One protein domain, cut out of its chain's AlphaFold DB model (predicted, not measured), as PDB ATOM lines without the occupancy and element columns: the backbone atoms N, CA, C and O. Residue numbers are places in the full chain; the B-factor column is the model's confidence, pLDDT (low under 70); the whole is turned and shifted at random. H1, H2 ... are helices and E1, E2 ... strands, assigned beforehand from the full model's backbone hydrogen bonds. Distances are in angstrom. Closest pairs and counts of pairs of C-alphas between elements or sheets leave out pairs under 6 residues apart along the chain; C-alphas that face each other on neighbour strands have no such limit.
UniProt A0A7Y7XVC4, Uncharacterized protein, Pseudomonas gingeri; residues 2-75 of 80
ATOM      1  N   GLN A   2     156.799 161.532 166.997       76.94
ATOM      2  CA  GLN A   2     155.584 161.237 166.205       76.94
ATOM      3  C   GLN A   2     154.334 160.961 167.066       76.94
ATOM      4  O   GLN A   2     153.337 161.653 166.926       76.94
ATOM      5  N   LYS A   3     154.436 160.079 168.071       79.62
ATOM      6  CA  LYS A   3     153.330 159.772 169.002       79.62
ATOM      7  C   LYS A   3     152.735 160.991 169.728       79.62
ATOM      8  O   LYS A   3     151.550 160.995 170.029       79.62
ATOM      9  N   ASP A   4     153.545 162.003 170.045       75.81
ATOM     10  CA  ASP A   4     153.074 163.207 170.746       75.81
ATOM     11  C   ASP A   4     152.475 164.243 169.782       75.81
ATOM     12  O   ASP A   4     151.637 165.040 170.198       75.81
ATOM     13  N   ILE A   5     152.866 164.210 168.502       76.25
ATOM     14  CA  ILE A   5     152.180 164.941 167.427       76.25
ATOM     15  C   ILE A   5     150.799 164.322 167.212       76.25
ATOM     16  O   ILE A   5     149.800 165.033 167.269       76.25
ATOM     17  N   ASP A   6     150.736 162.997 167.068       78.19
ATOM     18  CA  ASP A   6     149.483 162.270 166.826       78.19
ATOM     19  C   ASP A   6     148.500 162.418 168.003       78.19
ATOM     20  O   ASP A   6     147.290 162.488 167.811       78.19
ATOM     21  N   ALA A   7     149.021 162.524 169.230       79.06
ATOM     22  CA  ALA A   7     148.238 162.786 170.438       79.06
ATOM     23  C   ALA A   7     147.860 164.272 170.636       79.06
ATOM     24  O   ALA A   7     147.301 164.616 171.678       79.06
ATOM     25  N   GLY A   8     148.210 165.166 169.701       74.94
ATOM     26  CA  GLY A   8     147.889 166.597 169.761       74.94
ATOM     27  C   GLY A   8     148.679 167.403 170.799       74.94
ATOM     28  O   GLY A   8     148.362 168.561 171.047       74.94
ATOM     29  N   LYS A   9     149.719 166.825 171.415       77.44
ATOM     30  CA  LYS A   9     150.568 167.517 172.406       77.44
ATOM     31  C   LYS A   9     151.589 168.455 171.760       77.44
ATOM     32  O   LYS A   9     152.115 169.343 172.425       77.44
ATOM     33  N   LEU A  10     151.901 168.215 170.490       77.69
ATOM     34  CA  LEU A  10     152.719 169.063 169.628       77.69
ATOM     35  C   LEU A  10     151.813 169.678 168.560       77.69
ATOM     36  O   LEU A  10     151.786 169.228 167.414       77.69
ATOM     37  N   THR A  11     151.039 170.684 168.959       73.88
ATOM     38  CA  THR A  11     150.221 171.467 168.029       73.88
ATOM     39  C   THR A  11     151.123 172.186 167.021       73.88
ATOM     40  O   THR A  11     152.247 172.573 167.343       73.88
ATOM     41  N   ASP A  12     150.664 172.305 165.776       81.12
ATOM     42  CA  ASP A  12     151.370 172.966 164.663       81.12
ATOM     43  C   ASP A  12     152.733 172.373 164.267       81.12
ATOM     44  O   ASP A  12     153.495 172.997 163.524       81.12
ATOM     45  N   THR A  13     153.045 171.151 164.711       83.88
ATOM     46  CA  THR A  13     154.252 170.429 164.292       83.88
ATOM     47  C   THR A  13     153.901 169.312 163.319       83.88
ATOM     48  O   THR A  13     153.079 168.450 163.616       83.88
ATOM     49  N   LYS A  14     154.562 169.284 162.161       85.94
ATOM     50  CA  LYS A  14     154.425 168.223 161.160       85.94
ATOM     51  C   LYS A  14     155.787 167.637 160.824       85.94
ATOM     52  O   LYS A  14     156.729 168.377 160.543       85.94
ATOM     53  N   ILE A  15     155.862 166.312 160.813       87.62
ATOM     54  CA  ILE A  15     157.010 165.577 160.284       87.62
ATOM     55  C   ILE A  15     156.680 165.200 158.845       87.62
ATOM     56  O   ILE A  15     155.663 164.560 158.580       87.62
ATOM     57  N   PHE A  16     157.535 165.622 157.924       89.38
ATOM     58  CA  PHE A  16     157.567 165.117 156.564       89.38
ATOM     59  C   PHE A  16     158.573 163.981 156.520       89.38
ATOM     60  O   PHE A  16     159.739 164.161 156.881       89.38
ATOM     61  N   THR A  17     158.109 162.803 156.118       91.75
ATOM     62  CA  THR A  17     158.968 161.624 156.009       91.75
ATOM     63  C   THR A  17     160.034 161.838 154.941       91.75
ATOM     64  O   THR A  17     159.873 162.675 154.052       91.75
ATOM     65  N   ASN A  18     161.108 161.050 154.995       92.56
ATOM     66  CA  ASN A  18     162.148 161.092 153.970       92.56
ATOM     67  C   ASN A  18     161.566 160.929 152.554       92.56
ATOM     68  O   ASN A  18     161.877 161.729 151.682       92.56
ATOM     69  N   GLN A  19     160.615 160.006 152.364       92.19
ATOM     70  CA  GLN A  19     159.934 159.834 151.077       92.19
ATOM     71  C   GLN A  19     159.193 161.101 150.625       92.19
ATOM     72  O   GLN A  19     159.327 161.509 149.481       92.19
ATOM     73  N   GLN A  20     158.468 161.774 151.523       93.38
ATOM     74  CA  GLN A  20     157.762 163.014 151.176       93.38
ATOM     75  C   GLN A  20     158.723 164.144 150.791       93.38
ATOM     76  O   GLN A  20     158.402 164.958 149.927       93.38
ATOM     77  N   VAL A  21     159.896 164.208 151.428       93.38
ATOM     78  CA  VAL A  21     160.939 165.177 151.069       93.38
ATOM     79  C   VAL A  21     161.556 164.824 149.710       93.38
ATOM     80  O   VAL A  21     161.748 165.718 148.890       93.38
ATOM     81  N   ILE A  22     161.806 163.539 149.441       94.88
ATOM     82  CA  ILE A  22     162.287 163.040 148.144       94.88
ATOM     83  C   ILE A  22     161.308 163.405 147.026       94.88
ATOM     84  O   ILE A  22     161.730 163.979 146.025       94.88
ATOM     85  N   ASP A  23     160.016 163.136 147.208       95.44
ATOM     86  CA  ASP A  23     158.987 163.397 146.196       95.44
ATOM     87  C   ASP A  23     158.905 164.898 145.850       95.44
ATOM     88  O   ASP A  23     158.854 165.287 144.680       95.44
ATOM     89  N   GLU A  24     158.969 165.761 146.867       94.94
ATOM     90  CA  GLU A  24     158.980 167.219 146.702       94.94
ATOM     91  C   GLU A  24     160.243 167.710 145.969       94.94
ATOM     92  O   GLU A  24     160.172 168.572 145.087       94.94
ATOM     93  N   LEU A  25     161.419 167.173 146.313       95.31
ATOM     94  CA  LEU A  25     162.679 167.536 145.658       95.31
ATOM     95  C   LEU A  25     162.750 167.022 144.218       95.31
ATOM     96  O   LEU A  25     163.243 167.740 143.345       95.31
ATOM     97  N   GLN A  26     162.196 165.840 143.948       96.69
ATOM     98  CA  GLN A  26     162.065 165.305 142.598       96.69
ATOM     99  C   GLN A  26     161.192 166.225 141.733       96.69
ATOM    100  O   GLN A  26     161.612 166.622 140.647       96.69
ATOM    101  N   SER A  27     160.046 166.682 142.253       96.44
ATOM    102  CA  SER A  27     159.186 167.641 141.547       96.44
ATOM    103  C   SER A  27     159.914 168.956 141.218       96.44
ATOM    104  O   SER A  27     159.805 169.489 140.108       96.44
ATOM    105  N   LYS A  28     160.730 169.471 142.149       95.12
ATOM    106  CA  LYS A  28     161.544 170.681 141.927       95.12
ATOM    107  C   LYS A  28     162.634 170.480 140.882       95.12
ATOM    108  O   LYS A  28     162.874 171.390 140.083       95.12
ATOM    109  N   LEU A  29     163.284 169.319 140.885       96.12
ATOM    110  CA  LEU A  29     164.276 168.943 139.885       96.12
ATOM    111  C   LEU A  29     163.640 168.861 138.495       96.12
ATOM    112  O   LEU A  29     164.180 169.426 137.544       96.12
ATOM    113  N   ASP A  30     162.468 168.243 138.381       96.69
ATOM    114  CA  ASP A  30     161.749 168.138 137.112       96.69
ATOM    115  C   ASP A  30     161.339 169.521 136.592       96.69
ATOM    116  O   ASP A  30     161.602 169.858 135.435       96.69
ATOM    117  N   ALA A  31     160.819 170.392 137.462       95.75
ATOM    118  CA  ALA A  31     160.523 171.779 137.103       95.75
ATOM    119  C   ALA A  31     161.779 172.559 136.666       95.75
ATOM    120  O   ALA A  31     161.725 173.363 135.732       95.75
ATOM    121  N   ALA A  32     162.925 172.337 137.320       94.81
ATOM    122  CA  ALA A  32     164.193 172.948 136.926       94.81
ATOM    123  C   ALA A  32     164.668 172.446 135.553       94.81
ATOM    124  O   ALA A  32     165.103 173.258 134.734       94.81
ATOM    125  N   ARG A  33     164.532 171.143 135.275       95.44
ATOM    126  CA  ARG A  33     164.872 170.537 133.977       95.44
ATOM    127  C   ARG A  33     164.015 171.112 132.857       95.44
ATOM    128  O   ARG A  33     164.564 171.526 131.841       95.44
ATOM    129  N   ILE A  34     162.703 171.228 133.072       96.69
ATOM    130  CA  ILE A  34     161.774 171.842 132.112       96.69
ATOM    131  C   ILE A  34     162.189 173.289 131.817       96.69
ATOM    132  O   ILE A  34     162.364 173.651 130.656       96.69
ATOM    133  N   ARG A  35     162.434 174.107 132.852       94.31
ATOM    134  CA  ARG A  35     162.893 175.498 132.670       94.31
ATOM    135  C   ARG A  35     164.216 175.586 131.913       94.31
ATOM    136  O   ARG A  35     164.362 176.449 131.052       94.31
ATOM    137  N   SER A  36     165.171 174.714 132.232       94.62
ATOM    138  CA  SER A  36     166.471 174.683 131.558       94.62
ATOM    139  C   SER A  36     166.359 174.249 130.100       94.62
ATOM    140  O   SER A  36     167.111 174.751 129.271       94.62
ATOM    141  N   PHE A  37     165.436 173.340 129.781       94.25
ATOM    142  CA  PHE A  37     165.162 172.921 128.411       94.25
ATOM    143  C   PHE A  37     164.513 174.048 127.597       94.25
ATOM    144  O   PHE A  37     164.945 174.326 126.483       94.25
ATOM    145  N   SER A  38     163.518 174.739 128.164       96.06
ATOM    146  CA  SER A  38     162.828 175.847 127.488       96.06
ATOM    147  C   SER A  38     163.688 177.105 127.339       96.06
ATOM    148  O   SER A  38     163.507 177.853 126.384       96.06
ATOM    149  N   ASN A  39     164.597 177.366 128.282       94.62
ATOM    150  CA  ASN A  39     165.494 178.518 128.248       94.62
ATOM    151  C   ASN A  39     166.892 178.128 128.759       94.62
ATOM    152  O   ASN A  39     167.179 178.279 129.956       94.62
ATOM    153  N   PRO A  40     167.768 177.616 127.878       92.88
ATOM    154  CA  PRO A  40     169.115 177.224 128.257       92.88
ATOM    155  C   PRO A  40     169.911 178.453 128.693       92.88
ATOM    156  O   PRO A  40     170.204 179.349 127.906       92.88
ATOM    157  N   SER A  41     170.279 178.498 129.970       95.94
ATOM    158  CA  SER A  41     171.174 179.518 130.504       95.94
ATOM    159  C   SER A  41     172.088 178.900 131.558       95.94
ATOM    160  O   SER A  41     171.682 177.945 132.228       95.94
ATOM    161  N   PRO A  42     173.295 179.454 131.776       95.88
ATOM    162  CA  PRO A  42     174.178 178.988 132.844       95.88
ATOM    163  C   PRO A  42     173.494 178.983 134.219       95.88
ATOM    164  O   PRO A  42     173.727 178.092 135.032       95.88
ATOM    165  N   ALA A  43     172.605 179.949 134.470       95.38
ATOM    166  CA  ALA A  43     171.835 180.023 135.706       95.38
ATOM    167  C   ALA A  43     170.844 178.855 135.850       95.38
ATOM    168  O   ALA A  43     170.751 178.265 136.927       95.38
ATOM    169  N   ASN A  44     170.139 178.493 134.774       93.56
ATOM    170  CA  ASN A  44     169.178 177.388 134.792       93.56
ATOM    171  C   ASN A  44     169.867 176.022 134.885       93.56
ATOM    172  O   ASN A  44     169.410 175.175 135.649       93.56
ATOM    173  N   LEU A  45     170.999 175.833 134.201       94.56
ATOM    174  CA  LEU A  45     171.805 174.613 134.324       94.56
ATOM    175  C   LEU A  45     172.305 174.427 135.762       94.56
ATOM    176  O   LEU A  45     172.097 173.376 136.365       94.56
ATOM    177  N   LYS A  46     172.838 175.494 136.368       95.94
ATOM    178  CA  LYS A  46     173.266 175.479 137.773       95.94
ATOM    179  C   LYS A  46     172.109 175.204 138.741       95.94
ATOM    180  O   LYS A  46     172.314 174.614 139.800       95.94
ATOM    181  N   ALA A  47     170.892 175.640 138.414       94.44
ATOM    182  CA  ALA A  47     169.709 175.331 139.213       94.44
ATOM    183  C   ALA A  47     169.345 173.835 139.154       94.44
ATOM    184  O   ALA A  47     168.971 173.275 140.183       94.44
ATOM    185  N   VAL A  48     169.496 173.186 137.993       96.25
ATOM    186  CA  VAL A  48     169.309 171.731 137.846       96.25
ATOM    187  C   VAL A  48     170.354 170.964 138.656       96.25
ATOM    188  O   VAL A  48     169.987 170.066 139.409       96.25
ATOM    189  N   GLU A  49     171.631 171.341 138.560       96.81
ATOM    190  CA  GLU A  49     172.717 170.705 139.321       96.81
ATOM    191  C   GLU A  49     172.488 170.785 140.833       96.81
ATOM    192  O   GLU A  49     172.636 169.791 141.541       96.81
ATOM    193  N   ARG A  50     172.074 171.956 141.333       96.19
ATOM    194  CA  ARG A  50     171.749 172.149 142.753       96.19
ATOM    195  C   ARG A  50     170.574 171.284 143.194       96.19
ATOM    196  O   ARG A  50     170.706 170.563 144.172       96.19
ATOM    197  N   ALA A  51     169.470 171.307 142.447       95.62
ATOM    198  CA  ALA A  51     168.297 170.494 142.769       95.62
ATOM    199  C   ALA A  51     168.621 168.989 142.763       95.62
ATOM    200  O   ALA A  51     168.125 168.242 143.602       95.62
ATOM    201  N   GLN A  52     169.490 168.551 141.847       96.81
ATOM    202  CA  GLN A  52     169.974 167.176 141.802       96.81
ATOM    203  C   GLN A  52     170.829 166.836 143.030       96.81
ATOM    204  O   GLN A  52     170.645 165.769 143.612       96.81
ATOM    205  N   GLY A  53     171.736 167.733 143.425       96.69
ATOM    206  CA  GLY A  53     172.562 167.574 144.621       96.69
ATOM    207  C   GLY A  53     171.728 167.494 145.900       96.69
ATOM    208  O   GLY A  53     171.937 166.587 146.701       96.69
ATOM    209  N   ASP A  54     170.742 168.379 146.054       94.12
ATOM    210  CA  ASP A  54     169.829 168.383 147.203       94.12
ATOM    211  C   ASP A  54     169.068 167.054 147.310       94.12
ATOM    212  O   ASP A  54     169.038 166.438 148.376       94.12
ATOM    213  N   LEU A  55     168.521 166.560 146.193       94.56
ATOM    214  CA  LEU A  55     167.840 165.264 146.146       94.56
ATOM    215  C   LEU A  55     168.780 164.111 146.533       94.56
ATOM    216  O   LEU A  55     168.415 163.255 147.337       94.56
ATOM    217  N   SER A  56     169.999 164.092 145.992       95.00
ATOM    218  CA  SER A  56     170.985 163.055 146.304       95.00
ATOM    219  C   SER A  56     171.404 163.063 147.776       95.00
ATOM    220  O   SER A  56     171.546 161.991 148.364       95.00
ATOM    221  N   ASN A  57     171.558 164.242 148.382       94.06
ATOM    222  CA  ASN A  57     171.898 164.369 149.798       94.06
ATOM    223  C   ASN A  57     170.780 163.811 150.688       94.06
ATOM    224  O   ASN A  57     171.050 162.976 151.549       94.06
ATOM    225  N   VAL A  58     169.523 164.184 150.420       93.81
ATOM    226  CA  VAL A  58     168.369 163.690 151.189       93.81
ATOM    227  C   VAL A  58     168.217 162.172 151.084       93.81
ATOM    228  O   VAL A  58     167.918 161.518 152.084       93.81
ATOM    229  N   ILE A  59     168.440 161.596 149.896       92.19
ATOM    230  CA  ILE A  59     168.408 160.139 149.700       92.19
ATOM    231  C   ILE A  59     169.529 159.460 150.494       92.19
ATOM    232  O   ILE A  59     169.285 158.453 151.156       92.19
ATOM    233  N   ARG A  60     170.753 159.998 150.437       94.19
ATOM    234  CA  ARG A  60     171.924 159.420 151.113       94.19
ATOM    235  C   ARG A  60     171.779 159.441 152.634       94.19
ATOM    236  O   ARG A  60     172.105 158.455 153.288       94.19
ATOM    237  N   ASP A  61     171.311 160.560 153.172       91.88
ATOM    238  CA  ASP A  61     171.323 160.827 154.612       91.88
ATOM    239  C   ASP A  61     170.012 160.409 155.296       91.88
ATOM    240  O   ASP A  61     169.929 160.392 156.524       91.88
ATOM    241  N   GLY A  62     168.986 160.040 154.520       90.25
ATOM    242  CA  GLY A  62     167.684 159.653 155.060       90.25
ATOM    243  C   GLY A  62     166.975 160.811 155.768       90.25
ATOM    244  O   GLY A  62     166.214 160.584 156.711       90.25
ATOM    245  N   GLU A  63     167.239 162.053 155.347       87.75
ATOM    246  CA  GLU A  63     166.754 163.255 156.029       87.75
ATOM    247  C   GLU A  63     165.226 163.340 156.035       87.75
ATOM    248  O   GLU A  63     164.551 162.994 155.064       87.75
ATOM    249  N   CYS A  64     164.675 163.847 157.133       89.25
ATOM    250  CA  CYS A  64     163.266 164.186 157.271       89.25
ATOM    251  C   CYS A  64     163.133 165.667 157.641       89.25
ATOM    252  O   CYS A  64     164.022 166.248 158.265       89.25
ATOM    253  N   LEU A  65     162.018 166.288 157.258       89.19
ATOM    254  CA  LEU A  65     161.783 167.701 157.546       89.19
ATOM    255  C   LEU A  65     160.767 167.839 158.672       89.19
ATOM    256  O   LEU A  65     159.661 167.303 158.602       89.19
ATOM    257  N   ILE A  66     161.116 168.619 159.688       89.25
ATOM    258  CA  ILE A  66     160.199 168.975 160.765       89.25
ATOM    259  C   ILE A  66     159.767 170.423 160.560       89.25
ATOM    260  O   ILE A  66     160.587 171.338 160.587       89.25
ATOM    261  N   LYS A  67     158.471 170.632 160.341       87.94
ATOM    262  CA  LYS A  67     157.863 171.959 160.217       87.94
ATOM    263  C   LYS A  67     157.117 172.290 161.501       87.94
ATOM    264  O   LYS A  67     156.324 171.473 161.955       87.94
ATOM    265  N   GLY A  68     157.324 173.493 162.029       86.38
ATOM    266  CA  GLY A  68     156.676 173.976 163.249       86.38
ATOM    267  C   GLY A  68     157.675 174.294 164.357       86.38
ATOM    268  O   GLY A  68     158.880 174.100 164.200       86.38
ATOM    269  N   CYS A  69     157.170 174.801 165.481       84.38
ATOM    270  CA  CYS A  69     157.988 175.043 166.667       84.38
ATOM    271  C   CYS A  69     158.054 173.776 167.518       84.38
ATOM    272  O   CYS A  69     157.061 173.360 168.111       84.38
ATOM    273  N   VAL A  70     159.243 173.181 167.604       84.25
ATOM    274  CA  VAL A  70     159.484 171.979 168.403       84.25
ATOM    275  C   VAL A  70     160.067 172.388 169.760       84.25
ATOM    276  O   VAL A  70     161.146 172.979 169.803       84.25
ATOM    277  N   PRO A  71     159.407 172.072 170.887       86.12
ATOM    278  CA  PRO A  71     159.963 172.290 172.215       86.12
ATOM    279  C   PRO A  71     161.299 171.562 172.393       86.12
ATOM    280  O   PRO A  71     161.415 170.382 172.058       86.12
ATOM    281  N   GLY A  72     162.280 172.230 173.009       85.88
ATOM    282  CA  GLY A  72     163.651 171.716 173.145       85.88
ATOM    283  C   GLY A  72     163.768 170.346 173.821       85.88
ATOM    284  O   GLY A  72     164.681 169.595 173.508       85.88
ATOM    285  N   LYS A  73     162.798 169.951 174.661       87.88
ATOM    286  CA  LYS A  73     162.743 168.608 175.274       87.88
ATOM    287  C   LYS A  73     162.685 167.451 174.262       87.88
ATOM    288  O   LYS A  73     162.946 166.314 174.636       87.88
ATOM    289  N   TYR A  74     162.305 167.726 173.012       83.00
ATOM    290  CA  TYR A  74     162.262 166.743 171.925       83.00
ATOM    291  C   TYR A  74     163.549 166.696 171.092       83.00
ATOM    292  O   TYR A  74     163.648 165.854 170.200       83.00
ATOM    293  N   ILE A  75     164.515 167.579 171.357       85.69
ATOM    294  CA  ILE A  75     165.759 167.699 170.598       85.69
ATOM    295  C   ILE A  75     166.920 167.376 171.533       85.69
ATOM    296  O   ILE A  75     167.219 168.133 172.453       85.69
TER     297      ILE A  75
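AT A GLANCE: This is residues 2 to 75 of the 80 residues of an uncharacterized protein of Pseudomonas gingeri (UniProt A0A7Y7XVC4). A long helical hairpin, H2 and H3 side by side, makes most of the length; at its open end the short strands E1 and E2 pair as a narrow neck, beyond which lie the small helix H1 and the last residues, 68 to 75, as a loose head. The turn of the hairpin, residues 38 to 43, stands free at the far end. The printed part has 74 residues, with three named helices and two strands in the order H1, E1, H2, H3, E2; the sheet, E1 - E2, is antiparallel and the class is mostly helix. The whole is loose, with a radius of gyration of the C-alphas of 16.4 A, and a rod spanning 49 by 22 by 19 A.

HOW THE PARTS SIT: H1, residues 2 to 6, comes closest to E1, residues 14 to 16, at the C-alphas of Ile 5 and Lys 14, 7.4 A apart. H2, residues 18 to 38, and H3, residues 42 to 61, form a helical hairpin: they touch, closest at the C-alphas of Ser 36 and Asn 44, 5.0 A, and run opposite ways at a shallow tilt of 16 degrees. E2, residues 65 to 67, is antiparallel to E1 at 159 degrees, with N 14 and O 67 at 2.8 A and N 65 and O 16 at 3.1 A, within hydrogen-bond range. H1 is apart from H2, H3 and E2. In H1, H2 and H3 every O i to N i+4 pair is within hydrogen-bond range.

IN THESE COORDINATES: H1 begins at C-alpha 2, (155.584, 161.237, 166.205), and is 6.2 A long. E1 and E2 each measure 6.4 A. H2 runs 30.3 A to C-alpha 38, (162.828, 175.847, 127.488), and H3 28.5 A. E2 ends at C-alpha 67, (157.863, 171.959, 160.217).

THE WHOLE: The C-alphas farthest apart, of Ala 7 and Pro 40, are 49.2 A apart. The printed part has no cut, and no link is long. The mean pLDDT of the printed part is 90.3, and no printed residue is under 70.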